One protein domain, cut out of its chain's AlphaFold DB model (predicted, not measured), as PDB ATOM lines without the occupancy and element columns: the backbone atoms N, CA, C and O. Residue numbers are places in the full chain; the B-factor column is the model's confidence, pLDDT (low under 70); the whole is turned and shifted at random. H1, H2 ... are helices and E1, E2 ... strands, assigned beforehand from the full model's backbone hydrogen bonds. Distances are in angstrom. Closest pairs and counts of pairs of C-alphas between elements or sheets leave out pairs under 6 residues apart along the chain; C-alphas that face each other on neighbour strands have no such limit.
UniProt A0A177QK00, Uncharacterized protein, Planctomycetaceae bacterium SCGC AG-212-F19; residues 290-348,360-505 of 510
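Overview. This is residues 290 to 348 and 360 to 505 of the 510 residues of an uncharacterized protein of Planctomycetaceae bacterium SCGC AG-212-F19 (UniProt A0A177QK00). A twisted antiparallel sheet of five strands lies between two helices: the long H1 crosses one face and the shorter H6 slants over the opposite face. Beyond H1, the chain folds into a group of helices, H2 to H5, in which H3 and H4 lie clear of the sheet. The 205 printed residues hold seven named helices and five named strands, in the order H1 H2 H3 H4 H5 H6 E1 E2 E3 E4 H7 E5, a mixed class. The whole is compact, with a radius of gyration of the C-alphas of 18.5 A and spans of 60 by 45 by 31 A.

Along the chain. The strands are E3, residues 441 to 452, 33.6 A; E4, 455 to 465, 32.1 A; E5, 493 to 504, 31.0 A; E1, 416 to 419; and E2, 431 to 433. H1, residues 290 to 313, is 34.4 A long and begins at C-alpha 290 (25.581, -29.812, 12.417). H3, residues 330 to 348, measures 28.0 A, and H6, 393 to 405, 18.5 A. The short helices are H2, 317 to 322; H4, 365 to 370; H5, 375 to 379; and H7, 468 to 473. E5 bends by 52 degrees at residue 496 and ends at C-alpha 504 (27.016, -39.943, -26.247).

Arrangement. E2, E3 and E4 form a meander, each strand the antiparallel neighbour of the one before. In the branched sheet, E1 and E2 are on one side of E3 and E4 on the other; E5 is E4's other neighbour. N 443 and O 463 of E3 and E4 are 2.8 A apart, N 460 and O 498 of E4 and E5 2.8 A, N 432 and O 442 of E2 and E3 2.9 A, and N 419 and O 448 of E1 and E3 2.9 A. H1 has a height over the sheet of 7.7 A, H6 9.6 A. H2 touches H1, the closest C-alphas, Trp 308 and Ala 320, being 5.6 A apart. H3 touches H4 at a steep tilt of 42 degrees, opposite ways, closest at the C-alphas of Cys 340 and Ala 368, 5.9 A. H4 and H5 only just touch, only at the corner, with 3 pairs of C-alphas within 8 A. H7 only grazes the sheet. Every O i to N i+4 pair is within hydrogen-bond range in H1, H2, H4, H5, H6 and H7; in H3, 14 of 15.

Size, cuts and confidence. Residues 349 to 359 are not printed; C-alphas 348 and 360 are 10.2 A apart across the cut. The links H5 to H6, E1 to E2 and H7 to E5 are long. Mean pLDDT of the printed part is 82.6, and 39 residues are under 70, among them 476 to 488.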
ATOM      1  N   LEU A 290      24.795 -30.180  13.590       87.88
ATOM      2  CA  LEU A 290      25.581 -29.812  12.417       87.88
ATOM      3  C   LEU A 290      25.001 -30.449  11.149       87.88
ATOM      4  O   LEU A 290      24.823 -29.758  10.148       87.88
ATOM      5  N   GLY A 291      24.679 -31.744  11.187       90.69
ATOM      6  CA  GLY A 291      24.098 -32.450  10.047       90.69
ATOM      7  C   GLY A 291      22.742 -31.900   9.616       90.69
ATOM      8  O   GLY A 291      22.520 -31.732   8.419       90.69
ATOM      9  N   GLU A 292      21.873 -31.546  10.567       89.38
ATOM     10  CA  GLU A 292      20.585 -30.894  10.283       89.38
ATOM     11  C   GLU A 292      20.782 -29.555   9.560       89.38
ATOM     12  O   GLU A 292      20.159 -29.308   8.524       89.38
ATOM     13  N   ASN A 293      21.712 -28.722  10.043       86.38
ATOM     14  CA  ASN A 293      22.035 -27.437   9.416       86.38
ATOM     15  C   ASN A 293      22.604 -27.612   8.011       86.38
ATOM     16  O   ASN A 293      22.175 -26.942   7.072       86.38
ATOM     17  N   VAL A 294      23.552 -28.532   7.843       88.94
ATOM     18  CA  VAL A 294      24.133 -28.829   6.534       88.94
ATOM     19  C   VAL A 294      23.056 -29.332   5.573       88.94
ATOM     20  O   VAL A 294      23.029 -28.905   4.419       88.94
ATOM     21  N   MET A 295      22.149 -30.202   6.024       88.25
ATOM     22  CA  MET A 295      21.050 -30.704   5.203       88.25
ATOM     23  C   MET A 295      20.131 -29.561   4.763       88.25
ATOM     24  O   MET A 295      19.891 -29.413   3.563       88.25
ATOM     25  N   ALA A 296      19.698 -28.701   5.689       87.12
ATOM     26  CA  ALA A 296      18.883 -27.525   5.377       87.12
ATOM     27  C   ALA A 296      19.561 -26.610   4.338       87.12
ATOM     28  O   ALA A 296      18.940 -26.219   3.348       87.12
ATOM     29  N   LEU A 297      20.861 -26.343   4.500       89.19
ATOM     30  CA  LEU A 297      21.651 -25.543   3.557       89.19
ATOM     31  C   LEU A 297      21.806 -26.208   2.182       89.19
ATOM     32  O   LEU A 297      21.769 -25.527   1.153       89.19
ATOM     33  N   ARG A 298      21.932 -27.540   2.130       88.69
ATOM     34  CA  ARG A 298      21.927 -28.290   0.861       88.69
ATOM     35  C   ARG A 298      20.596 -28.140   0.137       88.69
ATOM     36  O   ARG A 298      20.595 -27.956  -1.079       88.69
ATOM     37  N   GLN A 299      19.479 -28.235   0.855       88.38
ATOM     38  CA  GLN A 299      18.160 -28.081   0.248       88.38
ATOM     39  C   GLN A 299      17.977 -26.670  -0.319       88.38
ATOM     40  O   GLN A 299      17.609 -26.537  -1.486       88.38
ATOM     41  N   ASP A 300      18.303 -25.639   0.461       89.88
ATOM     42  CA  ASP A 300      18.137 -24.242   0.047       89.88
ATOM     43  C   ASP A 300      19.053 -23.880  -1.140       89.88
ATOM     44  O   ASP A 300      18.604 -23.322  -2.143       89.88
ATOM     45  N   SER A 301      20.321 -24.309  -1.116       91.12
ATOM     46  CA  SER A 301      21.236 -24.115  -2.254       91.12
ATOM     47  C   SER A 301      20.785 -24.865  -3.519       91.12
ATOM     48  O   SER A 301      20.962 -24.362  -4.632       91.12
ATOM     49  N   ARG A 302      20.147 -26.035  -3.379       89.44
ATOM     50  CA  ARG A 302      19.546 -26.772  -4.503       89.44
ATOM     51  C   ARG A 302      18.320 -26.062  -5.067       89.44
ATOM     52  O   ARG A 302      18.103 -26.079  -6.279       89.44
ATOM     53  N   GLU A 303      17.475 -25.491  -4.215       90.12
ATOM     54  CA  GLU A 303      16.330 -24.680  -4.645       90.12
ATOM     55  C   GLU A 303      16.796 -23.424  -5.388       90.12
ATOM     56  O   GLU A 303      16.290 -23.142  -6.475       90.12
ATOM     57  N   PHE A 304      17.841 -22.757  -4.893       93.44
ATOM     58  CA  PHE A 304      18.471 -21.630  -5.578       93.44
ATOM     59  C   PHE A 304      19.045 -22.015  -6.952       93.44
ATOM     60  O   PHE A 304      18.773 -21.338  -7.943       93.44
ATOM     61  N   ALA A 305      19.780 -23.129  -7.055       92.19
ATOM     62  CA  ALA A 305      20.295 -23.612  -8.340       92.19
ATOM     63  C   ALA A 305      19.167 -23.958  -9.329       92.19
ATOM     64  O   ALA A 305      19.266 -23.643 -10.516       92.19
ATOM     65  N   ARG A 306      18.067 -24.558  -8.848       90.56
ATOM     66  CA  ARG A 306      16.872 -24.850  -9.660       90.56
ATOM     67  C   ARG A 306      16.213 -23.583 -10.179       90.56
ATOM     68  O   ARG A 306      15.862 -23.519 -11.355       90.56
ATOM     69  N   ASP A 307      16.063 -22.578  -9.323       94.00
ATOM     70  CA  ASP A 307      15.533 -21.277  -9.721       94.00
ATOM     71  C   ASP A 307      16.421 -20.600 -10.771       94.00
ATOM     72  O   ASP A 307      15.922 -20.107 -11.782       94.00
ATOM     73  N   TRP A 308      17.740 -20.649 -10.587       94.44
ATOM     74  CA  TRP A 308      18.700 -20.103 -11.540       94.44
ATOM     75  C   TRP A 308      18.617 -20.769 -12.921       94.44
ATOM     76  O   TRP A 308      18.485 -20.088 -13.940       94.44
ATOM     77  N   VAL A 309      18.604 -22.105 -12.960       91.56
ATOM     78  CA  VAL A 309      18.414 -22.880 -14.197       91.56
ATOM     79  C   VAL A 309      17.068 -22.554 -14.852       91.56
ATOM     80  O   VAL A 309      16.992 -22.372 -16.068       91.56
ATOM     81  N   ARG A 310      16.003 -22.399 -14.058       92.19
ATOM     82  CA  ARG A 310      14.689 -21.980 -14.554       92.19
ATOM     83  C   ARG A 310      14.722 -20.574 -15.162       92.19
ATOM     84  O   ARG A 310      14.163 -20.390 -16.241       92.19
ATOM     85  N   LYS A 311      15.385 -19.599 -14.527       93.88
ATOM     86  CA  LYS A 311      15.546 -18.230 -15.061       93.88
ATOM     87  C   LYS A 311      16.243 -18.242 -16.414       93.88
ATOM     88  O   LYS A 311      15.754 -17.606 -17.346       93.88
ATOM     89  N   LEU A 312      17.331 -19.004 -16.530       91.69
ATOM     90  CA  LEU A 312      17.992 -19.240 -17.810       91.69
ATOM     91  C   LEU A 312      16.996 -19.807 -18.828       91.69
ATOM     92  O   LEU A 312      16.827 -19.217 -19.893       91.69
ATOM     93  N   SER A 313      16.236 -20.842 -18.443       89.00
ATOM     94  CA  SER A 313      15.288 -21.508 -19.343       89.00
ATOM     95  C   SER A 313      14.167 -20.640 -19.903       89.00
ATOM     96  O   SER A 313      13.673 -20.866 -21.005       89.00
ATOM     97  N   GLN A 314      13.792 -19.612 -19.147       91.88
ATOM     98  CA  GLN A 314      12.750 -18.653 -19.496       91.88
ATOM     99  C   GLN A 314      13.312 -17.421 -20.225       91.88
ATOM    100  O   GLN A 314      12.600 -16.439 -20.417       91.88
ATOM    101  N   GLY A 315      14.598 -17.428 -20.593       90.75
ATOM    102  CA  GLY A 315      15.269 -16.295 -21.229       90.75
ATOM    103  C   GLY A 315      15.529 -15.111 -20.288       90.75
ATOM    104  O   GLY A 315      15.975 -14.056 -20.745       90.75
ATOM    105  N   MET A 316      15.314 -15.264 -18.975       93.75
ATOM    106  CA  MET A 316      15.540 -14.233 -17.949       93.75
ATOM    107  C   MET A 316      17.023 -14.123 -17.567       93.75
ATOM    108  O   MET A 316      17.398 -14.155 -16.395       93.75
ATOM    109  N   ARG A 317      17.883 -13.971 -18.578       93.31
ATOM    110  CA  ARG A 317      19.351 -13.960 -18.458       93.31
ATOM    111  C   ARG A 317      19.870 -12.854 -17.541       93.31
ATOM    112  O   ARG A 317      20.849 -13.050 -16.840       93.31
ATOM    113  N   GLU A 318      19.192 -11.710 -17.499       94.88
ATOM    114  CA  GLU A 318      19.540 -10.611 -16.589       94.88
ATOM    115  C   GLU A 318      19.327 -10.981 -15.115       94.88
ATOM    116  O   GLU A 318      20.188 -10.702 -14.287       94.88
ATOM    117  N   GLU A 319      18.231 -11.667 -14.777       96.00
ATOM    118  CA  GLU A 319      18.009 -12.157 -13.408       96.00
ATOM    119  C   GLU A 319      18.960 -13.307 -13.066       96.00
ATOM    120  O   GLU A 319      19.506 -13.348 -11.966       96.00
ATOM    121  N   ALA A 320      19.229 -14.197 -14.025       95.81
ATOM    122  CA  ALA A 320      20.216 -15.257 -13.853       95.81
ATOM    123  C   ALA A 320      21.651 -14.712 -13.695       95.81
ATOM    124  O   ALA A 320      22.435 -15.298 -12.957       95.81
ATOM    125  N   PHE A 321      22.005 -13.595 -14.336       96.38
ATOM    126  CA  PHE A 321      23.275 -12.893 -14.124       96.38
ATOM    127  C   PHE A 321      23.359 -12.271 -12.733       96.38
ATOM    128  O   PHE A 321      24.379 -12.371 -12.059       96.38
ATOM    129  N   LEU A 322      22.277 -11.658 -12.252       96.56
ATOM    130  CA  LEU A 322      22.254 -11.098 -10.901       96.56
ATOM    131  C   LEU A 322      22.536 -12.170  -9.841       96.56
ATOM    132  O   LEU A 322      23.235 -11.896  -8.866       96.56
ATOM    133  N   ASP A 323      22.075 -13.401 -10.059       96.75
ATOM    134  CA  ASP A 323      22.362 -14.544  -9.189       96.75
ATOM    135  C   ASP A 323      23.843 -14.962  -9.172       96.75
ATOM    136  O   ASP A 323      24.250 -15.690  -8.269       96.75
ATOM    137  N   THR A 324      24.683 -14.498 -10.101       96.50
ATOM    138  CA  THR A 324      26.130 -14.798 -10.123       96.50
ATOM    139  C   THR A 324      26.933 -13.763  -9.333       96.50
ATOM    140  O   THR A 324      28.060 -14.020  -8.906       96.50
ATOM    141  N   LEU A 325      26.343 -12.585  -9.112       96.00
ATOM    142  CA  LEU A 325      26.944 -11.496  -8.349       96.00
ATOM    143  C   LEU A 325      26.821 -11.726  -6.837       96.00
ATOM    144  O   LEU A 325      25.874 -12.394  -6.385       96.00
ATOM    145  N   PRO A 326      27.732 -11.142  -6.033       94.25
ATOM    146  CA  PRO A 326      27.561 -11.066  -4.594       94.25
ATOM    147  C   PRO A 326      26.187 -10.473  -4.233       94.25
ATOM    148  O   PRO A 326      25.758  -9.481  -4.827       94.25
ATOM    149  N   PRO A 327      25.474 -11.042  -3.248       92.00
ATOM    150  CA  PRO A 327      24.119 -10.619  -2.890       92.00
ATOM    151  C   PRO A 327      23.969  -9.125  -2.554       92.00
ATOM    152  O   PRO A 327      22.912  -8.552  -2.814       92.00
ATOM    153  N   ALA A 328      25.017  -8.487  -2.019       92.81
ATOM    154  CA  ALA A 328      25.035  -7.051  -1.727       92.81
ATOM    155  C   ALA A 328      24.975  -6.173  -2.994       92.81
ATOM    156  O   ALA A 328      24.362  -5.106  -2.971       92.81
ATOM    157  N   ASP A 329      25.518  -6.656  -4.113       95.31
ATOM    158  CA  ASP A 329      25.657  -5.882  -5.354       95.31
ATOM    159  C   ASP A 329      24.408  -5.976  -6.245       95.31
ATOM    160  O   ASP A 329      24.186  -5.145  -7.129       95.31
ATOM    161  N   ARG A 330      23.539  -6.967  -5.997       95.50
ATOM    162  CA  ARG A 330      22.354  -7.251  -6.828       95.50
ATOM    163  C   ARG A 330      21.379  -6.092  -6.910       95.50
ATOM    164  O   ARG A 330      20.810  -5.853  -7.970       95.50
ATOM    165  N   LEU A 331      21.142  -5.390  -5.802       94.25
ATOM    166  CA  LEU A 331      20.187  -4.278  -5.772       94.25
ATOM    167  C   LEU A 331      20.683  -3.099  -6.610       94.25
ATOM    168  O   LEU A 331      19.926  -2.565  -7.424       94.25
ATOM    169  N   ALA A 332      21.963  -2.747  -6.460       94.50
ATOM    170  CA  ALA A 332      22.600  -1.720  -7.271       94.50
ATOM    171  C   ALA A 332      22.571  -2.113  -8.755       94.50
ATOM    172  O   ALA A 332      22.094  -1.340  -9.587       94.50
ATOM    173  N   MET A 333      22.949  -3.350  -9.084       95.69
ATOM    174  CA  MET A 333      22.952  -3.831 -10.467       95.69
ATOM    175  C   MET A 333      21.544  -3.886 -11.084       95.69
ATOM    176  O   MET A 333      21.354  -3.479 -12.226       95.69
ATOM    177  N   ARG A 334      20.515  -4.294 -10.325       95.50
ATOM    178  CA  ARG A 334      19.109  -4.244 -10.775       95.50
ATOM    179  C   ARG A 334      18.680  -2.839 -11.168       95.50
ATOM    180  O   ARG A 334      17.959  -2.676 -12.152       95.50
ATOM    181  N   SER A 335      19.092  -1.830 -10.402       93.12
ATOM    182  CA  SER A 335      18.773  -0.440 -10.728       93.12
ATOM    183  C   SER A 335      19.435   0.001 -12.040       93.12
ATOM    184  O   SER A 335      18.759   0.583 -12.884       93.12
ATOM    185  N   GLN A 336      20.697  -0.380 -12.269       92.12
ATOM    186  CA  GLN A 336      21.414  -0.100 -13.517       92.12
ATOM    187  C   GLN A 336      20.759  -0.793 -14.715       92.12
ATOM    188  O   GLN A 336      20.478  -0.145 -15.718       92.12
ATOM    189  N   ILE A 337      20.402  -2.073 -14.578       91.69
ATOM    190  CA  ILE A 337      19.681  -2.833 -15.609       91.69
ATOM    191  C   ILE A 337      18.355  -2.150 -15.981       91.69
ATOM    192  O   ILE A 337      18.033  -2.018 -17.162       91.69
ATOM    193  N   ARG A 338      17.582  -1.673 -14.992       90.94
ATOM    194  CA  ARG A 338      16.327  -0.940 -15.246       90.94
ATOM    195  C   ARG A 338      16.569   0.351 -16.023       90.94
ATOM    196  O   ARG A 338      15.814   0.633 -16.949       90.94
ATOM    197  N   VAL A 339      17.613   1.103 -15.674       86.50
ATOM    198  CA  VAL A 339      17.995   2.324 -16.397       86.50
ATOM    199  C   VAL A 339      18.398   1.999 -17.838       86.50
ATOM    200  O   VAL A 339      17.908   2.659 -18.750       86.50
ATOM    201  N   CYS A 340      19.189   0.948 -18.072       85.06
ATOM    202  CA  CYS A 340      19.557   0.497 -19.419       85.06
ATOM    203  C   CYS A 340      18.325   0.110 -20.259       85.06
ATOM    204  O   CYS A 340      18.213   0.519 -21.415       85.06
ATOM    205  N   ARG A 341      17.357  -0.613 -19.670       83.50
ATOM    206  CA  ARG A 341      16.096  -0.963 -20.348       83.50
ATOM    207  C   ARG A 341      15.264   0.276 -20.692       83.50
ATOM    208  O   ARG A 341      14.794   0.395 -21.820       83.50
ATOM    209  N   LEU A 342      15.102   1.212 -19.755       84.00
ATOM    210  CA  LEU A 342      14.336   2.443 -19.988       84.00
ATOM    211  C   LEU A 342      15.016   3.364 -21.010       84.00
ATOM    212  O   LEU A 342      14.334   3.924 -21.864       84.00
ATOM    213  N   GLY A 343      16.347   3.475 -20.971       74.25
ATOM    214  CA  GLY A 343      17.125   4.254 -21.935       74.25
ATOM    215  C   GLY A 343      16.896   3.796 -23.377       74.25
ATOM    216  O   GLY A 343      16.644   4.631 -24.243       74.25
ATOM    217  N   SER A 344      16.859   2.480 -23.610       67.56
ATOM    218  CA  SER A 344      16.566   1.920 -24.939       67.56
ATOM    219  C   SER A 344      15.153   2.254 -25.446       67.56
ATOM    220  O   SER A 344      14.953   2.467 -26.640       67.56
ATOM    221  N   ALA A 345      14.175   2.383 -24.544       64.06
ATOM    222  CA  ALA A 345      12.797   2.710 -24.906       64.06
ATOM    223  C   ALA A 345      12.619   4.194 -25.277       64.06
ATOM    224  O   ALA A 345      11.845   4.523 -26.177       64.06
ATOM    225  N   VAL A 346      13.354   5.101 -24.622       60.47
ATOM    226  CA  VAL A 346      13.261   6.550 -24.876       60.47
ATOM    227  C   VAL A 346      13.893   6.932 -26.220       60.47
ATOM    228  O   VAL A 346      13.359   7.794 -26.920       60.47
ATOM    229  N   SER A 347      14.965   6.253 -26.644       57.28
ATOM    230  CA  SER A 347      15.595   6.488 -27.954       57.28
ATOM    231  C   SER A 347      14.662   6.215 -29.142       57.28
ATOM    232  O   SER A 347      14.770   6.889 -30.164       57.28
ATOM    233  N   ILE A 348      13.707   5.286 -29.010       58.53
ATOM    234  CA  ILE A 348      12.737   4.972 -30.072       58.53
ATOM    235  C   ILE A 348      11.735   6.123 -30.249       58.53
ATOM    236  O   ILE A 348      11.423   6.503 -31.378       58.53
ATOM    237  N   PRO A 360      23.303   6.832 -31.655       58.47
ATOM    238  CA  PRO A 360      22.742   5.537 -32.061       58.47
ATOM    239  C   PRO A 360      23.142   4.358 -31.147       58.47
ATOM    240  O   PRO A 360      22.573   3.277 -31.258       58.47
ATOM    241  N   VAL A 361      24.081   4.548 -30.213       56.50
ATOM    242  CA  VAL A 361      24.646   3.473 -29.372       56.50
ATOM    243  C   VAL A 361      23.661   2.946 -28.308       56.50
ATOM    244  O   VAL A 361      23.859   1.856 -27.783       56.50
ATOM    245  N   LEU A 362      22.569   3.664 -28.009       58.28
ATOM    246  CA  LEU A 362      21.602   3.275 -26.964       58.28
ATOM    247  C   LEU A 362      20.386   2.472 -27.462       58.28
ATOM    248  O   LEU A 362      19.589   2.022 -26.640       58.28
ATOM    249  N   ALA A 363      20.225   2.283 -28.774       67.25
ATOM    250  CA  ALA A 363      19.055   1.590 -29.324       67.25
ATOM    251  C   ALA A 363      19.160   0.055 -29.254       67.25
ATOM    252  O   ALA A 363      18.134  -0.622 -29.245       67.25
ATOM    253  N   ASP A 364      20.375  -0.498 -29.190       80.00
ATOM    254  CA  ASP A 364      20.574  -1.941 -29.070       80.00
ATOM    255  C   ASP A 364      20.646  -2.352 -27.584       80.00
ATOM    256  O   ASP A 364      21.609  -2.005 -26.886       80.00
ATOM    257  N   PRO A 365      19.652  -3.101 -27.068       80.06
ATOM    258  CA  PRO A 365      19.656  -3.560 -25.684       80.06
ATOM    259  C   PRO A 365      20.847  -4.474 -25.359       80.06
ATOM    260  O   PRO A 365      21.257  -4.517 -24.200       80.06
ATOM    261  N   GLU A 366      21.435  -5.184 -26.328       83.19
ATOM    262  CA  GLU A 366      22.634  -6.002 -26.090       83.19
ATOM    263  C   GLU A 366      23.887  -5.131 -25.909       83.19
ATOM    264  O   GLU A 366      24.683  -5.394 -25.004       83.19
ATOM    265  N   LEU A 367      24.028  -4.036 -26.669       83.62
ATOM    266  CA  LEU A 367      25.105  -3.059 -26.453       83.62
ATOM    267  C   LEU A 367      24.981  -2.384 -25.083       83.62
ATOM    268  O   LEU A 367      25.974  -2.273 -24.363       83.62
ATOM    269  N   ALA A 368      23.765  -1.997 -24.684       84.38
ATOM    270  CA  ALA A 368      23.521  -1.401 -23.370       84.38
ATOM    271  C   ALA A 368      23.877  -2.363 -22.223       84.38
ATOM    272  O   ALA A 368      24.460  -1.942 -21.223       84.38
ATOM    273  N   ARG A 369      23.583  -3.662 -22.371       86.62
ATOM    274  CA  ARG A 369      23.991  -4.690 -21.399       86.62
ATOM    275  C   ARG A 369      25.497  -4.922 -21.387       86.62
ATOM    276  O   ARG A 369      26.050  -5.183 -20.326       86.62
ATOM    277  N   GLY A 370      26.166  -4.797 -22.532       87.06
ATOM    278  CA  GLY A 370      27.624  -4.890 -22.640       87.06
ATOM    279  C   GLY A 370      28.379  -3.909 -21.735       87.06
ATOM    280  O   GLY A 370      29.523  -4.178 -21.375       87.06
ATOM    281  N   LEU A 371      27.729  -2.815 -21.318       87.81
ATOM    282  CA  LEU A 371      28.274  -1.828 -20.380       87.81
ATOM    283  C   LEU A 371      28.183  -2.256 -18.908       87.81
ATOM    284  O   LEU A 371      28.842  -1.655 -18.060       87.81
ATOM    285  N   LEU A 372      27.377  -3.271 -18.578       92.38
ATOM    286  CA  LEU A 372      27.249  -3.760 -17.208       92.38
ATOM    287  C   LEU A 372      28.538  -4.504 -16.802       92.38
ATOM    288  O   LEU A 372      28.963  -5.430 -17.506       92.38
ATOM    289  N   PRO A 373      29.159  -4.160 -15.658       95.12
ATOM    290  CA  PRO A 373      30.369  -4.825 -15.183       95.12
ATOM    291  C   PRO A 373      30.201  -6.347 -15.099       95.12
ATOM    292  O   PRO A 373      29.340  -6.844 -14.379       95.12
ATOM    293  N   GLY A 374      31.025  -7.095 -15.837       94.31
ATOM    294  CA  GLY A 374      31.012  -8.563 -15.842       94.31
ATOM    295  C   GLY A 374      29.954  -9.221 -16.739       94.31
ATOM    296  O   GLY A 374      30.038 -10.430 -16.956       94.31
ATOM    297  N   TRP A 375      29.015  -8.468 -17.328       95.69
ATOM    298  CA  TRP A 375      27.980  -9.036 -18.205       95.69
ATOM    299  C   TRP A 375      28.566  -9.715 -19.440       95.69
ATOM    300  O   TRP A 375      28.172 -10.825 -19.771       95.69
ATOM    301  N   SER A 376      29.542  -9.088 -20.103       94.44
ATOM    302  CA  SER A 376      30.182  -9.664 -21.297       94.44
ATOM    303  C   SER A 376      30.850 -11.019 -21.003       94.44
ATOM    304  O   SER A 376      30.691 -11.983 -21.756       94.44
ATOM    305  N   ALA A 377      31.521 -11.139 -19.851       95.06
ATOM    306  CA  ALA A 377      32.098 -12.405 -19.400       95.06
ATOM    307  C   ALA A 377      31.007 -13.450 -19.099       95.06
ATOM    308  O   ALA A 377      31.139 -14.605 -19.488       95.06
ATOM    309  N   TYR A 378      29.900 -13.050 -18.473       95.50
ATOM    310  CA  TYR A 378      28.758 -13.934 -18.234       95.50
ATOM    311  C   TYR A 378      28.091 -14.412 -19.536       95.50
ATOM    312  O   TYR A 378      27.943 -15.613 -19.747       95.50
ATOM    313  N   ALA A 379      27.741 -13.490 -20.435       94.25
ATOM    314  CA  ALA A 379      27.028 -13.761 -21.684       94.25
ATOM    315  C   ALA A 379      27.857 -14.585 -22.685       94.25
ATOM    316  O   ALA A 379      27.305 -15.303 -23.517       94.25
ATOM    317  N   SER A 380      29.189 -14.520 -22.590       93.12
ATOM    318  CA  SER A 380      30.102 -15.389 -23.347       93.12
ATOM    319  C   SER A 380      30.271 -16.787 -22.734       93.12
ATOM    320  O   SER A 380      30.984 -17.622 -23.297       93.12
ATOM    321  N   GLY A 381      29.600 -17.068 -21.611       93.44
ATOM    322  CA  GLY A 381      29.678 -18.335 -20.894       93.44
ATOM    323  C   GLY A 381      30.938 -18.471 -20.038       93.44
ATOM    324  O   GLY A 381      31.386 -19.586 -19.798       93.44
ATOM    325  N   GLY A 382      31.517 -17.366 -19.562       94.56
ATOM    326  CA  GLY A 382      32.720 -17.354 -18.718       94.56
ATOM    327  C   GLY A 382      32.555 -18.019 -17.345       94.56
ATOM    328  O   GLY A 382      33.547 -18.256 -16.663       94.56
ATOM    329  N   LEU A 383      31.323 -18.350 -16.939       93.56
ATOM    330  CA  LEU A 383      31.058 -19.193 -15.765       93.56
ATOM    331  C   LEU A 383      31.262 -20.684 -16.028       93.56
ATOM    332  O   LEU A 383      31.428 -21.445 -15.074       93.56
ATOM    333  N   LEU A 384      31.171 -21.099 -17.291       92.88
ATOM    334  CA  LEU A 384      31.263 -22.490 -17.689       92.88
ATOM    335  C   LEU A 384      32.731 -22.898 -17.774       92.88
ATOM    336  O   LEU A 384      33.493 -22.331 -18.559       92.88
ATOM    337  N   VAL A 385      33.104 -23.922 -17.016       92.50
ATOM    338  CA  VAL A 385      34.415 -24.554 -17.114       92.50
ATOM    339  C   VAL A 385      34.253 -25.967 -17.646       92.50
ATOM    340  O   VAL A 385      33.454 -26.759 -17.151       92.50
ATOM    341  N   THR A 386      35.011 -26.257 -18.699       90.00
ATOM    342  CA  THR A 386      34.958 -27.518 -19.449       90.00
ATOM    343  C   THR A 386      36.310 -28.221 -19.486       90.00
ATOM    344  O   THR A 386      36.485 -29.166 -20.247       90.00
ATOM    345  N   ASP A 387      37.282 -27.738 -18.711       83.62
ATOM    346  CA  ASP A 387      38.653 -28.260 -18.708       83.62
ATOM    347  C   ASP A 387      38.681 -29.729 -18.268       83.62
ATOM    348  O   ASP A 387      39.400 -30.547 -18.843       83.62
ATOM    349  N   ASP A 388      37.806 -30.063 -17.318       77.75
ATOM    350  CA  ASP A 388      37.634 -31.402 -16.761       77.75
ATOM    351  C   ASP A 388      36.575 -32.233 -17.499       77.75
ATOM    352  O   ASP A 388      36.269 -33.341 -17.061       77.75
ATOM    353  N   LEU A 389      36.016 -31.734 -18.613       81.50
ATOM    354  CA  LEU A 389      34.989 -32.457 -19.358       81.50
ATOM    355  C   LEU A 389      35.586 -33.736 -19.949       81.50
ATOM    356  O   LEU A 389      36.320 -33.723 -20.945       81.50
ATOM    357  N   LEU A 390      35.224 -34.855 -19.337       73.31
ATOM    358  CA  LEU A 390      35.505 -36.187 -19.828       73.31
ATOM    359  C   LEU A 390      34.608 -36.412 -21.053       73.31
ATOM    360  O   LEU A 390      33.411 -36.662 -20.918       73.31
ATOM    361  N   ALA A 391      35.186 -36.228 -22.243       76.19
ATOM    362  CA  ALA A 391      34.618 -36.510 -23.564       76.19
ATOM    363  C   ALA A 391      35.743 -36.575 -24.617       76.19
ATOM    364  O   ALA A 391      36.833 -36.018 -24.395       76.19
ATOM    365  N   ASP A 392      35.459 -37.205 -25.765       78.12
ATOM    366  CA  ASP A 392      36.297 -37.117 -26.970       78.12
ATOM    367  C   ASP A 392      36.596 -35.640 -27.306       78.12
ATOM    368  O   ASP A 392      35.699 -34.805 -27.154       78.12
ATOM    369  N   PRO A 393      37.816 -35.267 -27.744       81.12
ATOM    370  CA  PRO A 393      38.169 -33.871 -28.001       81.12
ATOM    371  C   PRO A 393      37.213 -33.134 -28.949       81.12
ATOM    372  O   PRO A 393      36.943 -31.951 -28.738       81.12
ATOM    373  N   THR A 394      36.675 -33.814 -29.965       80.75
ATOM    374  CA  THR A 394      35.737 -33.206 -30.922       80.75
ATOM    375  C   THR A 394      34.380 -32.933 -30.274       80.75
ATOM    376  O   THR A 394      33.846 -31.826 -30.373       80.75
ATOM    377  N   VAL A 395      33.873 -33.902 -29.510       82.19
ATOM    378  CA  VAL A 395      32.624 -33.797 -28.745       82.19
ATOM    379  C   VAL A 395      32.754 -32.746 -27.649       82.19
ATOM    380  O   VAL A 395      31.838 -31.958 -27.441       82.19
ATOM    381  N   ARG A 396      33.912 -32.669 -26.986       85.81
ATOM    382  CA  ARG A 396      34.204 -31.682 -25.942       85.81
ATOM    383  C   ARG A 396      34.051 -30.255 -26.451       85.81
ATOM    384  O   ARG A 396      33.433 -29.438 -25.773       85.81
ATOM    385  N   LEU A 397      34.592 -29.957 -27.635       87.94
ATOM    386  CA  LEU A 397      34.475 -28.632 -28.248       87.94
ATOM    387  C   LEU A 397      33.018 -28.302 -28.592       87.94
ATOM    388  O   LEU A 397      32.559 -27.210 -28.260       87.94
ATOM    389  N   ALA A 398      32.284 -29.249 -29.183       85.69
ATOM    390  CA  ALA A 398      30.873 -29.064 -29.526       85.69
ATOM    391  C   ALA A 398      29.993 -28.865 -28.279       85.69
ATOM    392  O   ALA A 398      29.201 -27.926 -28.219       85.69
ATOM    393  N   VAL A 399      30.182 -29.694 -27.248       86.88
ATOM    394  CA  VAL A 399      29.481 -29.584 -25.961       86.88
ATOM    395  C   VAL A 399      29.781 -28.250 -25.293       86.88
ATOM    396  O   VAL A 399      28.859 -27.572 -24.851       86.88
ATOM    397  N   ALA A 400      31.051 -27.841 -25.240       90.19
ATOM    398  CA  ALA A 400      31.435 -26.568 -24.641       90.19
ATOM    399  C   ALA A 400      30.812 -25.376 -25.384       90.19
ATOM    400  O   ALA A 400      30.348 -24.429 -24.751       90.19
ATOM    401  N   GLU A 401      30.782 -25.409 -26.716       90.50
ATOM    402  CA  GLU A 401      30.221 -24.339 -27.543       90.50
ATOM    403  C   GLU A 401      28.701 -24.225 -27.373       90.50
ATOM    404  O   GLU A 401      28.188 -23.138 -27.095       90.50
ATOM    405  N   GLN A 402      27.991 -25.351 -27.415       88.06
ATOM    406  CA  GLN A 402      26.542 -25.395 -27.226       88.06
ATOM    407  C   GLN A 402      26.128 -25.089 -25.776       88.06
ATOM    408  O   GLN A 402      25.150 -24.376 -25.550       88.06
ATOM    409  N   ALA A 403      26.892 -25.534 -24.774       88.75
ATOM    410  CA  ALA A 403      26.655 -25.161 -23.381       88.75
ATOM    411  C   ALA A 403      26.897 -23.660 -23.141       88.75
ATOM    412  O   ALA A 403      26.141 -23.026 -22.406       88.75
ATOM    413  N   LYS A 404      27.890 -23.046 -23.803       91.69
ATOM    414  CA  LYS A 404      28.070 -21.581 -23.795       91.69
ATOM    415  C   LYS A 404      26.927 -20.857 -24.505       91.69
ATOM    416  O   LYS A 404      26.578 -19.746 -24.109       91.69
ATOM    417  N   ALA A 405      26.314 -21.472 -25.516       89.50
ATOM    418  CA  ALA A 405      25.166 -20.896 -26.210       89.50
ATOM    419  C   ALA A 405      23.943 -20.699 -25.292       89.50
ATOM    420  O   ALA A 405      23.160 -19.793 -25.557       89.50
ATOM    421  N   LEU A 406      23.839 -21.431 -24.170       87.06
ATOM    422  CA  LEU A 406      22.801 -21.225 -23.141       87.06
ATOM    423  C   LEU A 406      22.810 -19.817 -22.520       87.06
ATOM    424  O   LEU A 406      21.819 -19.379 -21.939       87.06
ATOM    425  N   PHE A 407      23.940 -19.110 -22.606       90.81
ATOM    426  CA  PHE A 407      24.100 -17.757 -22.073       90.81
ATOM    427  C   PHE A 407      23.870 -16.673 -23.142       90.81
ATOM    428  O   PHE A 407      23.766 -15.485 -22.816       90.81
ATOM    429  N   ARG A 408      23.751 -17.065 -24.420       89.88
ATOM    430  CA  ARG A 408      23.604 -16.152 -25.561       89.88
ATOM    431  C   ARG A 408      22.130 -15.781 -25.816       89.88
ATOM    432  O   ARG A 408      21.224 -16.475 -25.363       89.88
ATOM    433  N   PRO A 409      21.855 -14.675 -26.538       82.25
ATOM    434  CA  PRO A 409      20.488 -14.224 -26.823       82.25
ATOM    435  C   PRO A 409      19.728 -15.116 -27.791       82.25
ATOM    436  O   PRO A 409      18.524 -15.315 -27.638       82.25
ATOM    437  N   VAL A 410      20.435 -15.627 -28.795       76.81
ATOM    438  CA  VAL A 410      19.865 -16.464 -29.844       76.81
ATOM    439  C   VAL A 410      20.106 -17.908 -29.450       76.81
ATOM    440  O   VAL A 410      21.227 -18.408 -29.540       76.81
ATOM    441  N   HIS A 411      19.047 -18.555 -28.974       65.38
ATOM    442  CA  HIS A 411      19.096 -19.961 -28.623       65.38
ATOM    443  C   HIS A 411      19.049 -20.827 -29.882       65.38
ATOM    444  O   HIS A 411      18.102 -20.698 -30.665       65.38
ATOM    445  N   PRO A 412      20.001 -21.753 -30.076       64.31
ATOM    446  CA  PRO A 412      19.786 -22.840 -31.008       64.31
ATOM    447  C   PRO A 412      18.633 -23.706 -30.484       64.31
ATOM    448  O   PRO A 412      18.620 -24.107 -29.321       64.31
ATOM    449  N   THR A 413      17.663 -24.015 -31.345       68.50
ATOM    450  CA  THR A 413      16.475 -24.834 -31.023       68.50
ATOM    451  C   THR A 413      16.805 -26.266 -30.582       68.50
ATOM    452  O   THR A 413      15.924 -26.974 -30.107       68.50
ATOM    453  N   ALA A 414      18.059 -26.700 -30.735       64.88
ATOM    454  CA  ALA A 414      18.510 -28.066 -30.483       64.88
ATOM    455  C   ALA A 414      18.917 -28.359 -29.025       64.88
ATOM    456  O   ALA A 414      19.054 -29.530 -28.676       64.88
ATOM    457  N   VAL A 415      19.100 -27.341 -28.174       70.06
ATOM    458  CA  VAL A 415      19.589 -27.535 -26.798       70.06
ATOM    459  C   VAL A 415      18.417 -27.559 -25.822       70.06
ATOM    460  O   VAL A 415      17.694 -26.572 -25.679       70.06
ATOM    461  N   SER A 416      18.238 -28.676 -25.120       74.81
ATOM    462  CA  SER A 416      17.289 -28.737 -24.008       74.81
ATOM    463  C   SER A 416      17.913 -28.160 -22.743       74.81
ATOM    464  O   SER A 416      19.094 -28.370 -22.460       74.81
ATOM    465  N   TRP A 417      17.110 -27.428 -21.980       76.88
ATOM    466  CA  TRP A 417      17.569 -26.784 -20.759       76.88
ATOM    467  C   TRP A 417      18.045 -27.793 -19.718       76.88
ATOM    468  O   TRP A 417      17.506 -28.903 -19.651       76.88
ATOM    469  N   PRO A 418      19.037 -27.414 -18.895       73.06
ATOM    470  CA  PRO A 418      19.505 -28.295 -17.860       73.06
ATOM    471  C   PRO A 418      18.377 -28.596 -16.874       73.06
ATOM    472  O   PRO A 418      17.511 -27.763 -16.609       73.06
ATOM    473  N   SER A 419      18.384 -29.803 -16.328       75.62
ATOM    474  CA  SER A 419      17.439 -30.225 -15.302       75.62
ATOM    475  C   SER A 419      18.207 -30.691 -14.080       75.62
ATOM    476  O   SER A 419      19.105 -31.528 -14.184       75.62
ATOM    477  N   ILE A 420      17.830 -30.170 -12.916       76.38
ATOM    478  CA  ILE A 420      18.282 -30.696 -11.630       76.38
ATOM    479  C   ILE A 420      17.243 -31.741 -11.202       76.38
ATOM    480  O   ILE A 420      16.063 -31.383 -11.097       76.38
ATOM    481  N   PRO A 421      17.629 -33.011 -10.982       74.38
ATOM    482  CA  PRO A 421      16.692 -34.078 -10.642       74.38
ATOM    483  C   PRO A 421      15.827 -33.709  -9.431       74.38
ATOM    484  O   PRO A 421      16.330 -33.293  -8.387       74.38
ATOM    485  N   ALA A 422      14.507 -33.866  -9.560       63.06
ATOM    486  CA  ALA A 422      13.555 -33.511  -8.506       63.06
ATOM    487  C   ALA A 422      13.503 -34.532  -7.349       63.06
ATOM    488  O   ALA A 422      12.900 -34.241  -6.320       63.06
ATOM    489  N   GLY A 423      14.104 -35.716  -7.527       52.31
ATOM    490  CA  GLY A 423      13.702 -36.925  -6.805       52.31
ATOM    491  C   GLY A 423      14.587 -37.412  -5.664       52.31
ATOM    492  O   GLY A 423      14.139 -38.289  -4.945       52.31
ATOM    493  N   ASP A 424      15.790 -36.876  -5.456       53.25
ATOM    494  CA  ASP A 424      16.727 -37.530  -4.535       53.25
ATOM    495  C   ASP A 424      17.466 -36.510  -3.666       53.25
ATOM    496  O   ASP A 424      18.408 -35.831  -4.088       53.25
ATOM    497  N   THR A 425      17.042 -36.363  -2.410       52.88
ATOM    498  CA  THR A 425      17.835 -35.740  -1.336       52.88
ATOM    499  C   THR A 425      18.993 -36.660  -0.952       52.88
ATOM    500  O   THR A 425      19.125 -37.049   0.202       52.88
ATOM    501  N   ARG A 426      19.831 -37.017  -1.929       61.59
ATOM    502  CA  ARG A 426      21.113 -37.664  -1.673       61.59
ATOM    503  C   ARG A 426      21.915 -36.804  -0.695       61.59
ATOM    504  O   ARG A 426      21.973 -35.575  -0.841       61.59
ATOM    505  N   LEU A 427      22.545 -37.449   0.287       59.75
ATOM    506  CA  LEU A 427      23.583 -36.871   1.155       59.75
ATOM    507  C   LEU A 427      24.757 -36.291   0.349       59.75
ATOM    508  O   LEU A 427      25.556 -35.518   0.889       59.75
ATOM    509  N   ALA A 428      24.842 -36.687  -0.920       57.59
ATOM    510  CA  ALA A 428      25.956 -36.529  -1.828       57.59
ATOM    511  C   ALA A 428      26.356 -35.109  -2.231       57.59
ATOM    512  O   ALA A 428      27.466 -34.982  -2.719       57.59
ATOM    513  N   SER A 429      25.547 -34.047  -2.063       67.38
ATOM    514  CA  SER A 429      26.007 -32.702  -2.473       67.38
ATOM    515  C   SER A 429      27.207 -32.285  -1.605       67.38
ATOM    516  O   SER A 429      27.024 -31.984  -0.414       67.38
ATOM    517  N   PRO A 430      28.439 -32.294  -2.154       75.88
ATOM    518  CA  PRO A 430      29.632 -31.970  -1.401       75.88
ATOM    519  C   PRO A 430      29.576 -30.497  -1.033       75.88
ATOM    520  O   PRO A 430      29.103 -29.661  -1.812       75.88
ATOM    521  N   TRP A 431      30.085 -30.182   0.150       85.69
ATOM    522  CA  TRP A 431      30.260 -28.808   0.573       85.69
ATOM    523  C   TRP A 431      31.682 -28.586   1.056       85.69
ATOM    524  O   TRP A 431      32.333 -29.503   1.552       85.69
ATOM    525  N   GLN A 432      32.178 -27.371   0.870       88.06
ATOM    526  CA  GLN A 432      33.522 -26.986   1.275       88.06
ATOM    527  C   GLN A 432      33.556 -25.512   1.658       88.06
ATOM    528  O   GLN A 432      32.767 -24.708   1.157       88.06
ATOM    529  N   THR A 433      34.502 -25.146   2.515       88.81
ATOM    530  CA  THR A 433      34.819 -23.749   2.803       88.81
ATOM    531  C   THR A 433      35.985 -23.297   1.928       88.81
ATOM    532  O   THR A 433      37.005 -23.979   1.805       88.81
ATOM    533  N   SER A 434      35.841 -22.151   1.267       90.56
ATOM    534  CA  SER A 434      36.913 -21.586   0.454       90.56
ATOM    535  C   SER A 434      38.015 -21.002   1.347       90.56
ATOM    536  O   SER A 434      37.753 -20.331   2.347       90.56
ATOM    537  N   LYS A 435      39.277 -21.249   0.977       87.00
ATOM    538  CA  LYS A 435      40.457 -20.656   1.622       87.00
ATOM    539  C   LYS A 435      40.779 -19.329   0.936       87.00
ATOM    540  O   LYS A 435      41.664 -19.261   0.091       87.00
ATOM    541  N   GLY A 436      39.999 -18.299   1.236       89.75
ATOM    542  CA  GLY A 436      40.180 -16.952   0.694       89.75
ATOM    543  C   GLY A 436      40.110 -15.878   1.782       89.75
ATOM    544  O   GLY A 436      39.723 -16.184   2.909       89.75
ATOM    545  N   PRO A 437      40.443 -14.614   1.456       90.31
ATOM    546  CA  PRO A 437      40.277 -13.484   2.380       90.31
ATOM    547  C   PRO A 437      38.813 -13.306   2.810       90.31
ATOM    548  O   PRO A 437      38.535 -12.857   3.916       90.31
ATOM    549  N   THR A 438      37.881 -13.707   1.946       90.06
ATOM    550  CA  THR A 438      36.458 -13.851   2.249       90.06
ATOM    551  C   THR A 438      36.093 -15.329   2.145       90.06
ATOM    552  O   THR A 438      35.856 -15.801   1.027       90.06
ATOM    553  N   PRO A 439      36.099 -16.085   3.258       91.31
ATOM    554  CA  PRO A 439      35.693 -17.482   3.235       91.31
ATOM    555  C   PRO A 439      34.252 -17.584   2.739       91.31
ATOM    556  O   PRO A 439      33.377 -16.824   3.148       91.31
ATOM    557  N   GLU A 440      34.017 -18.521   1.833       92.81
ATOM    558  CA  GLU A 440      32.698 -18.826   1.293       92.81
ATOM    559  C   GLU A 440      32.375 -20.283   1.568       92.81
ATOM    560  O   GLU A 440      33.228 -21.159   1.433       92.81
ATOM    561  N   LEU A 441      31.125 -20.541   1.915       91.88
ATOM    562  CA  LEU A 441      30.573 -21.878   1.945       91.88
ATOM    563  C   LEU A 441      30.078 -22.221   0.543       91.88
ATOM    564  O   LEU A 441      29.228 -21.515   0.004       91.88
ATOM    565  N   ILE A 442      30.610 -23.290  -0.038       92.69
ATOM    566  CA  ILE A 442      30.310 -23.730  -1.400       92.69
ATOM    567  C   ILE A 442      29.605 -25.080  -1.329       92.69
ATOM    568  O   ILE A 442      30.149 -26.000  -0.731       92.69
ATOM    569  N   PHE A 443      28.457 -25.206  -1.988       91.56
ATOM    570  CA  PHE A 443      27.774 -26.467  -2.279       91.56
ATOM    571  C   PHE A 443      27.877 -26.778  -3.770       91.56
ATOM    572  O   PHE A 443      27.772 -25.872  -4.601       91.56
ATOM    573  N   LEU A 444      28.055 -28.052  -4.122       89.75
ATOM    574  CA  LEU A 444      28.046 -28.487  -5.521       89.75
ATOM    575  C   LEU A 444      26.713 -29.168  -5.839       89.75
ATOM    576  O   LEU A 444      26.367 -30.186  -5.238       89.75
ATOM    577  N   GLN A 445      25.957 -28.593  -6.768       89.00
ATOM    578  CA  GLN A 445      24.638 -29.077  -7.160       89.00
ATOM    579  C   GLN A 445      24.728 -29.795  -8.511       89.00
ATOM    580  O   GLN A 445      25.041 -29.135  -9.505       89.00
ATOM    581  N   PRO A 446      24.462 -31.113  -8.573       85.25
ATOM    582  CA  PRO A 446      24.503 -31.840  -9.832       85.25
ATOM    583  C   PRO A 446      23.380 -31.380 -10.762       85.25
ATOM    584  O   PRO A 446      22.257 -31.105 -10.326       85.25
ATOM    585  N   PHE A 447      23.677 -31.314 -12.054       85.56
ATOM    586  CA  PHE A 447      22.695 -31.045 -13.097       85.56
ATOM    587  C   PHE A 447      22.982 -31.890 -14.336       85.56
ATOM    588  O   PHE A 447      24.135 -32.162 -14.664       85.56
ATOM    589  N   GLY A 448      21.919 -32.271 -15.039       83.62
ATOM    590  CA  GLY A 448      22.012 -32.850 -16.374       83.62
ATOM    591  C   GLY A 448      21.743 -31.781 -17.424       83.62
ATOM    592  O   GLY A 448      20.851 -30.956 -17.239       83.62
ATOM    593  N   LEU A 449      22.481 -31.800 -18.525       84.25
ATOM    594  CA  LEU A 449      22.306 -30.944 -19.690       84.25
ATOM    595  C   LEU A 449      22.292 -31.817 -20.940       84.25
ATOM    596  O   LEU A 449      23.257 -32.521 -21.216       84.25
ATOM    597  N   ARG A 450      21.223 -31.744 -21.732       83.44
ATOM    598  CA  ARG A 450      21.186 -32.407 -23.036       83.44
ATOM    599  C   ARG A 450      21.420 -31.380 -24.134       83.44
ATOM    600  O   ARG A 450      20.635 -30.448 -24.318       83.44
ATOM    601  N   VAL A 451      22.544 -31.569 -24.810       81.56
ATOM    602  CA  VAL A 451      23.169 -30.592 -25.698       81.56
ATOM    603  C   VAL A 451      22.748 -30.841 -27.152       81.56
ATOM    604  O   VAL A 451      22.407 -29.910 -27.873       81.56
ATOM    605  N   ALA A 452      22.643 -32.119 -27.524       80.62
ATOM    606  CA  ALA A 452      22.067 -32.603 -28.776       80.62
ATOM    607  C   ALA A 452      21.091 -33.759 -28.494       80.62
ATOM    608  O   ALA A 452      20.950 -34.197 -27.350       80.62
ATOM    609  N   ALA A 453      20.407 -34.273 -29.521       77.81
ATOM    610  CA  ALA A 453      19.445 -35.374 -29.366       77.81
ATOM    611  C   ALA A 453      20.062 -36.635 -28.727       77.81
ATOM    612  O   ALA A 453      19.367 -37.385 -28.043       77.81
ATOM    613  N   ASP A 454      21.357 -36.828 -28.941       78.19
ATOM    614  CA  ASP A 454      22.185 -37.974 -28.576       78.19
ATOM    615  C   ASP A 454      23.314 -37.611 -27.601       78.19
ATOM    616  O   ASP A 454      24.110 -38.470 -27.246       78.19
ATOM    617  N   VAL A 455      23.410 -36.363 -27.132       79.56
ATOM    618  CA  VAL A 455      24.489 -35.949 -26.220       79.56
ATOM    619  C   VAL A 455      23.902 -35.477 -24.901       79.56
ATOM    620  O   VAL A 455      23.272 -34.416 -24.822       79.56
ATOM    621  N   PHE A 456      24.134 -36.270 -23.857       80.50
ATOM    622  CA  PHE A 456      23.801 -35.937 -22.481       80.50
ATOM    623  C   PHE A 456      25.082 -35.651 -21.706       80.50
ATOM    624  O   PHE A 456      26.076 -36.366 -21.809       80.50
ATOM    625  N   CYS A 457      25.081 -34.568 -20.947       82.19
ATOM    626  CA  CYS A 457      26.198 -34.162 -20.122       82.19
ATOM    627  C   CYS A 457      25.736 -33.998 -18.684       82.19
ATOM    628  O   CYS A 457      24.650 -33.487 -18.426       82.19
ATOM    629  N   GLU A 458      26.591 -34.385 -17.755       80.31
ATOM    630  CA  GLU A 458      26.427 -34.139 -16.334       80.31
ATOM    631  C   GLU A 458      27.471 -33.123 -15.884       80.31
ATOM    632  O   GLU A 458      28.616 -33.086 -16.358       80.31
ATOM    633  N   GLY A 459      27.056 -32.259 -14.973       84.69
ATOM    634  CA  GLY A 459      27.905 -31.221 -14.430       84.69
ATOM    635  C   GLY A 459      27.534 -30.862 -13.004       84.69
ATOM    636  O   GLY A 459      26.558 -31.352 -12.439       84.69
ATOM    637  N   MET A 460      28.326 -29.961 -12.438       87.56
ATOM    638  CA  MET A 460      28.176 -29.439 -11.090       87.56
ATOM    639  C   MET A 460      28.042 -27.918 -11.131       87.56
ATOM    640  O   MET A 460      28.885 -27.212 -11.679       87.56
ATOM    641  N   ILE A 461      26.990 -27.391 -10.516       88.94
ATOM    642  CA  ILE A 461      26.822 -25.958 -10.275       88.94
ATOM    643  C   ILE A 461      27.393 -25.646  -8.894       88.94
ATOM    644  O   ILE A 461      26.922 -26.173  -7.886       88.94
ATOM    645  N   ARG A 462      28.390 -24.762  -8.830       93.62
ATOM    646  CA  ARG A 462      28.941 -24.257  -7.568       93.62
ATOM    647  C   ARG A 462      28.075 -23.125  -7.037       93.62
ATOM    648  O   ARG A 462      28.087 -22.018  -7.584       93.62
ATOM    649  N   VAL A 463      27.361 -23.395  -5.954       92.38
ATOM    650  CA  VAL A 463      26.532 -22.420  -5.244       92.38
ATOM    651  C   VAL A 463      27.271 -21.979  -3.989       92.38
ATOM    652  O   VAL A 463      27.564 -22.799  -3.126       92.38
ATOM    653  N   ALA A 464      27.593 -20.693  -3.892       94.00
ATOM    654  CA  ALA A 464      28.396 -20.139  -2.810       94.00
ATOM    655  C   ALA A 464      27.600 -19.147  -1.953       94.00
ATOM    656  O   ALA A 464      26.733 -18.432  -2.458       94.00
ATOM    657  N   THR A 465      27.926 -19.052  -0.667       93.44
ATOM    658  CA  THR A 465      27.461 -17.983   0.225       93.44
ATOM    659  C   THR A 465      28.596 -17.501   1.123       93.44
ATOM    660  O   THR A 465      29.424 -18.287   1.577       93.44
ATOM    661  N   SER A 466      28.641 -16.194   1.371       91.12
ATOM    662  CA  SER A 466      29.597 -15.539   2.272       91.12
ATOM    663  C   SER A 466      28.944 -15.084   3.581       91.12
ATOM    664  O   SER A 466      29.504 -14.263   4.303       91.12
ATOM    665  N   GLU A 467      27.736 -15.570   3.882       90.88
ATOM    666  CA  GLU A 467      26.978 -15.141   5.055       90.88
ATOM    667  C   GLU A 467      27.673 -15.595   6.358       90.88
ATOM    668  O   GLU A 467      27.752 -16.799   6.623       90.88
ATOM    669  N   PRO A 468      28.164 -14.664   7.207       87.88
ATOM    670  CA  PRO A 468      28.988 -15.020   8.366       87.88
ATOM    671  C   PRO A 468      28.280 -15.931   9.371       87.88
ATOM    672  O   PRO A 468      28.913 -16.792   9.979       87.88
ATOM    673  N   ALA A 469      26.960 -15.775   9.515       86.19
ATOM    674  CA  ALA A 469      26.145 -16.611  10.391       86.19
ATOM    675  C   ALA A 469      26.189 -18.094   9.978       86.19
ATOM    676  O   ALA A 469      26.267 -18.968  10.838       86.19
ATOM    677  N   LEU A 470      26.205 -18.375   8.671       86.00
ATOM    678  CA  LEU A 470      26.276 -19.739   8.143       86.00
ATOM    679  C   LEU A 470      27.676 -20.334   8.289       86.00
ATOM    680  O   LEU A 470      27.820 -21.504   8.625       86.00
ATOM    681  N   LEU A 471      28.716 -19.523   8.089       86.06
ATOM    682  CA  LEU A 471      30.102 -19.958   8.274       86.06
ATOM    683  C   LEU A 471      30.398 -20.326   9.734       86.06
ATOM    684  O   LEU A 471      31.138 -21.276   9.989       86.06
ATOM    685  N   GLY A 472      29.800 -19.606  10.688       82.44
ATOM    686  CA  GLY A 472      29.864 -19.949  12.109       82.44
ATOM    687  C   GLY A 472      29.109 -21.239  12.448       82.44
ATOM    688  O   GLY A 472      29.579 -22.018  13.272       82.44
ATOM    689  N   ALA A 473      27.982 -21.498  11.774       81.62
ATOM    690  CA  ALA A 473      27.140 -22.680  11.993       81.62
ATOM    691  C   ALA A 473      27.819 -24.013  11.651       81.62
ATOM    692  O   ALA A 473      27.394 -25.061  12.131       81.62
ATOM    693  N   LEU A 474      28.851 -23.971  10.805       81.06
ATOM    694  CA  LEU A 474      29.550 -25.151  10.297       81.06
ATOM    695  C   LEU A 474      30.860 -25.461  11.025       81.06
ATOM    696  O   LEU A 474      31.584 -26.369  10.624       81.06
ATOM    697  N   GLN A 475      31.182 -24.716  12.083       77.38
ATOM    698  CA  GLN A 475      32.357 -25.007  12.898       77.38
ATOM    699  C   GLN A 475      32.118 -26.261  13.762       77.38
ATOM    700  O   GLN A 475      31.027 -26.414  14.326       77.38
ATOM    701  N   PRO A 476      33.118 -27.151  13.919       62.09
ATOM    702  CA  PRO A 476      33.019 -28.293  14.823       62.09
ATOM    703  C   PRO A 476      32.644 -27.843  16.242       62.09
ATOM    704  O   PRO A 476      33.295 -26.974  16.818       62.09
ATOM    705  N   GLY A 477      31.586 -28.427  16.810       59.25
ATOM    706  CA  GLY A 477      31.093 -28.078  18.148       59.25
ATOM    707  C   GLY A 477      30.096 -26.914  18.204       59.25
ATOM    708  O   GLY A 477      29.668 -26.552  19.300       59.25
ATOM    709  N   ALA A 478      29.684 -26.349  17.065       63.41
ATOM    710  CA  ALA A 478      28.569 -25.408  17.032       63.41
ATOM    711  C   ALA A 478      27.287 -26.065  17.585       63.41
ATOM    712  O   ALA A 478      26.940 -27.199  17.238       63.41
ATOM    713  N   THR A 479      26.572 -25.353  18.458       60.59
ATOM    714  CA  THR A 479      25.196 -25.709  18.829       60.59
ATOM    715  C   THR A 479      24.298 -25.608  17.599       60.59
ATOM    716  O   THR A 479      24.659 -24.943  16.628       60.59
ATOM    717  N   ALA A 480      23.137 -26.277  17.619       59.91
ATOM    718  CA  ALA A 480      22.162 -26.170  16.536       59.91
ATOM    719  C   ALA A 480      21.900 -24.693  16.251       59.91
ATOM    720  O   ALA A 480      21.282 -23.995  17.057       59.91
ATOM    721  N   VAL A 481      22.423 -24.194  15.132       61.00
ATOM    722  CA  VAL A 481      22.062 -22.865  14.680       61.00
ATOM    723  C   VAL A 481      20.588 -22.934  14.347       61.00
ATOM    724  O   VAL A 481      20.185 -23.635  13.426       61.00
ATOM    725  N   ASN A 482      19.779 -22.215  15.122       60.66
ATOM    726  CA  ASN A 482      18.431 -21.873  14.707       60.66
ATOM    727  C   ASN A 482      18.582 -21.011  13.455       60.66
ATOM    728  O   ASN A 482      18.664 -19.783  13.549       60.66
ATOM    729  N   LEU A 483      18.697 -21.657  12.291       63.44
ATOM    730  CA  LEU A 483      18.570 -20.983  11.012       63.44
ATOM    731  C   LEU A 483      17.255 -20.206  11.109       63.44
ATOM    732  O   LEU A 483      16.230 -20.813  11.440       63.44
ATOM    733  N   PRO A 484      17.276 -18.870  10.948       56.62
ATOM    734  CA  PRO A 484      16.080 -18.066  11.119       56.62
ATOM    735  C   PRO A 484      14.983 -18.683  10.242       56.62
ATOM    736  O   PRO A 484      15.210 -18.873   9.046       56.62
ATOM    737  N   PRO A 485      13.841 -19.077  10.824       54.06
ATOM    738  CA  PRO A 485      12.876 -19.949  10.163       54.06
ATOM    739  C   PRO A 485      12.409 -19.303   8.866       54.06
ATOM    740  O   PRO A 485      11.751 -18.280   8.970       54.06
ATOM    741  N   ALA A 486      12.768 -19.862   7.699       54.22
ATOM    742  CA  ALA A 486      12.307 -19.588   6.317       54.22
ATOM    743  C   ALA A 486      12.060 -18.122   5.856       54.22
ATOM    744  O   ALA A 486      11.718 -17.886   4.701       54.22
ATOM    745  N   GLN A 487      12.210 -17.114   6.712       52.88
ATOM    746  CA  GLN A 487      11.699 -15.756   6.514       52.88
ATOM    747  C   GLN A 487      12.745 -14.827   5.906       52.88
ATOM    748  O   GLN A 487      12.413 -13.731   5.456       52.88
ATOM    749  N   ARG A 488      14.013 -15.248   5.861       67.88
ATOM    750  CA  ARG A 488      15.044 -14.573   5.077       67.88
ATOM    751  C   ARG A 488      15.662 -15.592   4.125       67.88
ATOM    752  O   ARG A 488      16.335 -16.492   4.617       67.88
ATOM    753  N   PRO A 489      15.432 -15.475   2.801       73.31
ATOM    754  CA  PRO A 489      16.101 -16.343   1.844       73.31
ATOM    755  C   PRO A 489      17.607 -16.157   2.010       73.31
ATOM    756  O   PRO A 489      18.088 -15.016   2.056       73.31
ATOM    757  N   LEU A 490      18.335 -17.265   2.148       83.81
ATOM    758  CA  LEU A 490      19.777 -17.201   2.316       83.81
ATOM    759  C   LEU A 490      20.411 -16.580   1.076       83.81
ATOM    760  O   LEU A 490      19.919 -16.654  -0.057       83.81
ATOM    761  N   ARG A 491      21.526 -15.903   1.309       90.19
ATOM    762  CA  ARG A 491      22.201 -15.110   0.292       90.19
ATOM    763  C   ARG A 491      23.173 -15.990  -0.499       90.19
ATOM    764  O   ARG A 491      24.376 -15.975  -0.242       90.19
ATOM    765  N   TRP A 492      22.652 -16.745  -1.463       92.94
ATOM    766  CA  TRP A 492      23.435 -17.581  -2.389       92.94
ATOM    767  C   TRP A 492      23.870 -16.837  -3.635       92.94
ATOM    768  O   TRP A 492      23.153 -15.940  -4.068       92.94
ATOM    769  N   ARG A 493      24.970 -17.262  -4.263       94.19
ATOM    770  CA  ARG A 493      25.376 -16.888  -5.625       94.19
ATOM    771  C   ARG A 493      25.884 -18.087  -6.427       94.19
ATOM    772  O   ARG A 493      26.456 -19.012  -5.857       94.19
ATOM    773  N   ILE A 494      25.732 -18.044  -7.747       94.31
ATOM    774  CA  ILE A 494      26.355 -19.001  -8.667       94.31
ATOM    775  C   ILE A 494      27.786 -18.553  -8.932       94.31
ATOM    776  O   ILE A 494      28.017 -17.488  -9.499       94.31
ATOM    777  N   GLN A 495      28.755 -19.353  -8.496       92.62
ATOM    778  CA  GLN A 495      30.168 -19.023  -8.652       92.62
ATOM    779  C   GLN A 495      30.739 -19.559  -9.965       92.62
ATOM    780  O   GLN A 495      31.552 -18.890 -10.597       92.62
ATOM    781  N   ARG A 496      30.358 -20.785 -10.339       92.19
ATOM    782  CA  ARG A 496      30.960 -21.540 -11.445       92.19
ATOM    783  C   ARG A 496      30.058 -22.704 -11.845       92.19
ATOM    784  O   ARG A 496      29.333 -23.231 -11.002       92.19
ATOM    785  N   VAL A 497      30.118 -23.101 -13.110       89.44
ATOM    786  CA  VAL A 497      29.423 -24.274 -13.649       89.44
ATOM    787  C   VAL A 497      30.463 -25.190 -14.276       89.44
ATOM    788  O   VAL A 497      31.080 -24.834 -15.273       89.44
ATOM    789  N   ASP A 498      30.678 -26.350 -13.673       87.12
ATOM    790  CA  ASP A 498      31.635 -27.356 -14.123       87.12
ATOM    791  C   ASP A 498      30.901 -28.414 -14.955       87.12
ATOM    792  O   ASP A 498      29.941 -29.006 -14.471       87.12
ATOM    793  N   LEU A 499      31.330 -28.677 -16.191       84.19
ATOM    794  CA  LEU A 499      30.877 -29.853 -16.947       84.19
ATOM    795  C   LEU A 499      31.886 -30.981 -16.751       84.19
ATOM    796  O   LEU A 499      33.057 -30.814 -17.086       84.19
ATOM    797  N   ALA A 500      31.436 -32.109 -16.199       71.75
ATOM    798  CA  ALA A 500      32.320 -33.180 -15.744       71.75
ATOM    799  C   ALA A 500      32.322 -34.387 -16.690       71.75
ATOM    800  O   ALA A 500      33.387 -34.905 -17.019       71.75
ATOM    801  N   ALA A 501      31.156 -34.822 -17.169       65.38
ATOM    802  CA  ALA A 501      31.049 -36.003 -18.022       65.38
ATOM    803  C   ALA A 501      30.077 -35.757 -19.175       65.38
ATOM    804  O   ALA A 501      28.960 -35.298 -18.958       65.38
ATOM    805  N   GLY A 502      30.494 -36.069 -20.401       57.09
ATOM    806  CA  GLY A 502      29.612 -36.145 -21.562       57.09
ATOM    807  C   GLY A 502      29.473 -37.597 -21.999       57.09
ATOM    808  O   GLY A 502      30.465 -38.220 -22.372       57.09
ATOM    809  N   THR A 503      28.260 -38.145 -21.968       56.88
ATOM    810  CA  THR A 503      27.950 -39.432 -22.599       56.88
ATOM    811  C   THR A 503      27.238 -39.192 -23.926       56.88
ATOM    812  O   THR A 503      26.257 -38.447 -24.012       56.88
ATOM    813  N   ILE A 504      27.744 -39.829 -24.983       55.97
ATOM    814  CA  ILE A 504      27.016 -39.943 -26.247       55.97
ATOM    815  C   ILE A 504      26.030 -41.095 -26.065       55.97
ATOM    816  O   ILE A 504      26.414 -42.262 -25.980       55.97
ATOM    817  N   VAL A 505      24.752 -40.766 -25.974       55.41
ATOM    818  CA  VAL A 505      23.655 -41.720 -26.050       55.41
ATOM    819  C   VAL A 505      23.508 -42.093 -27.523       55.41
ATOM    820  O   VAL A 505      22.765 -41.447 -28.258       55.41
TER     821      VAL A 505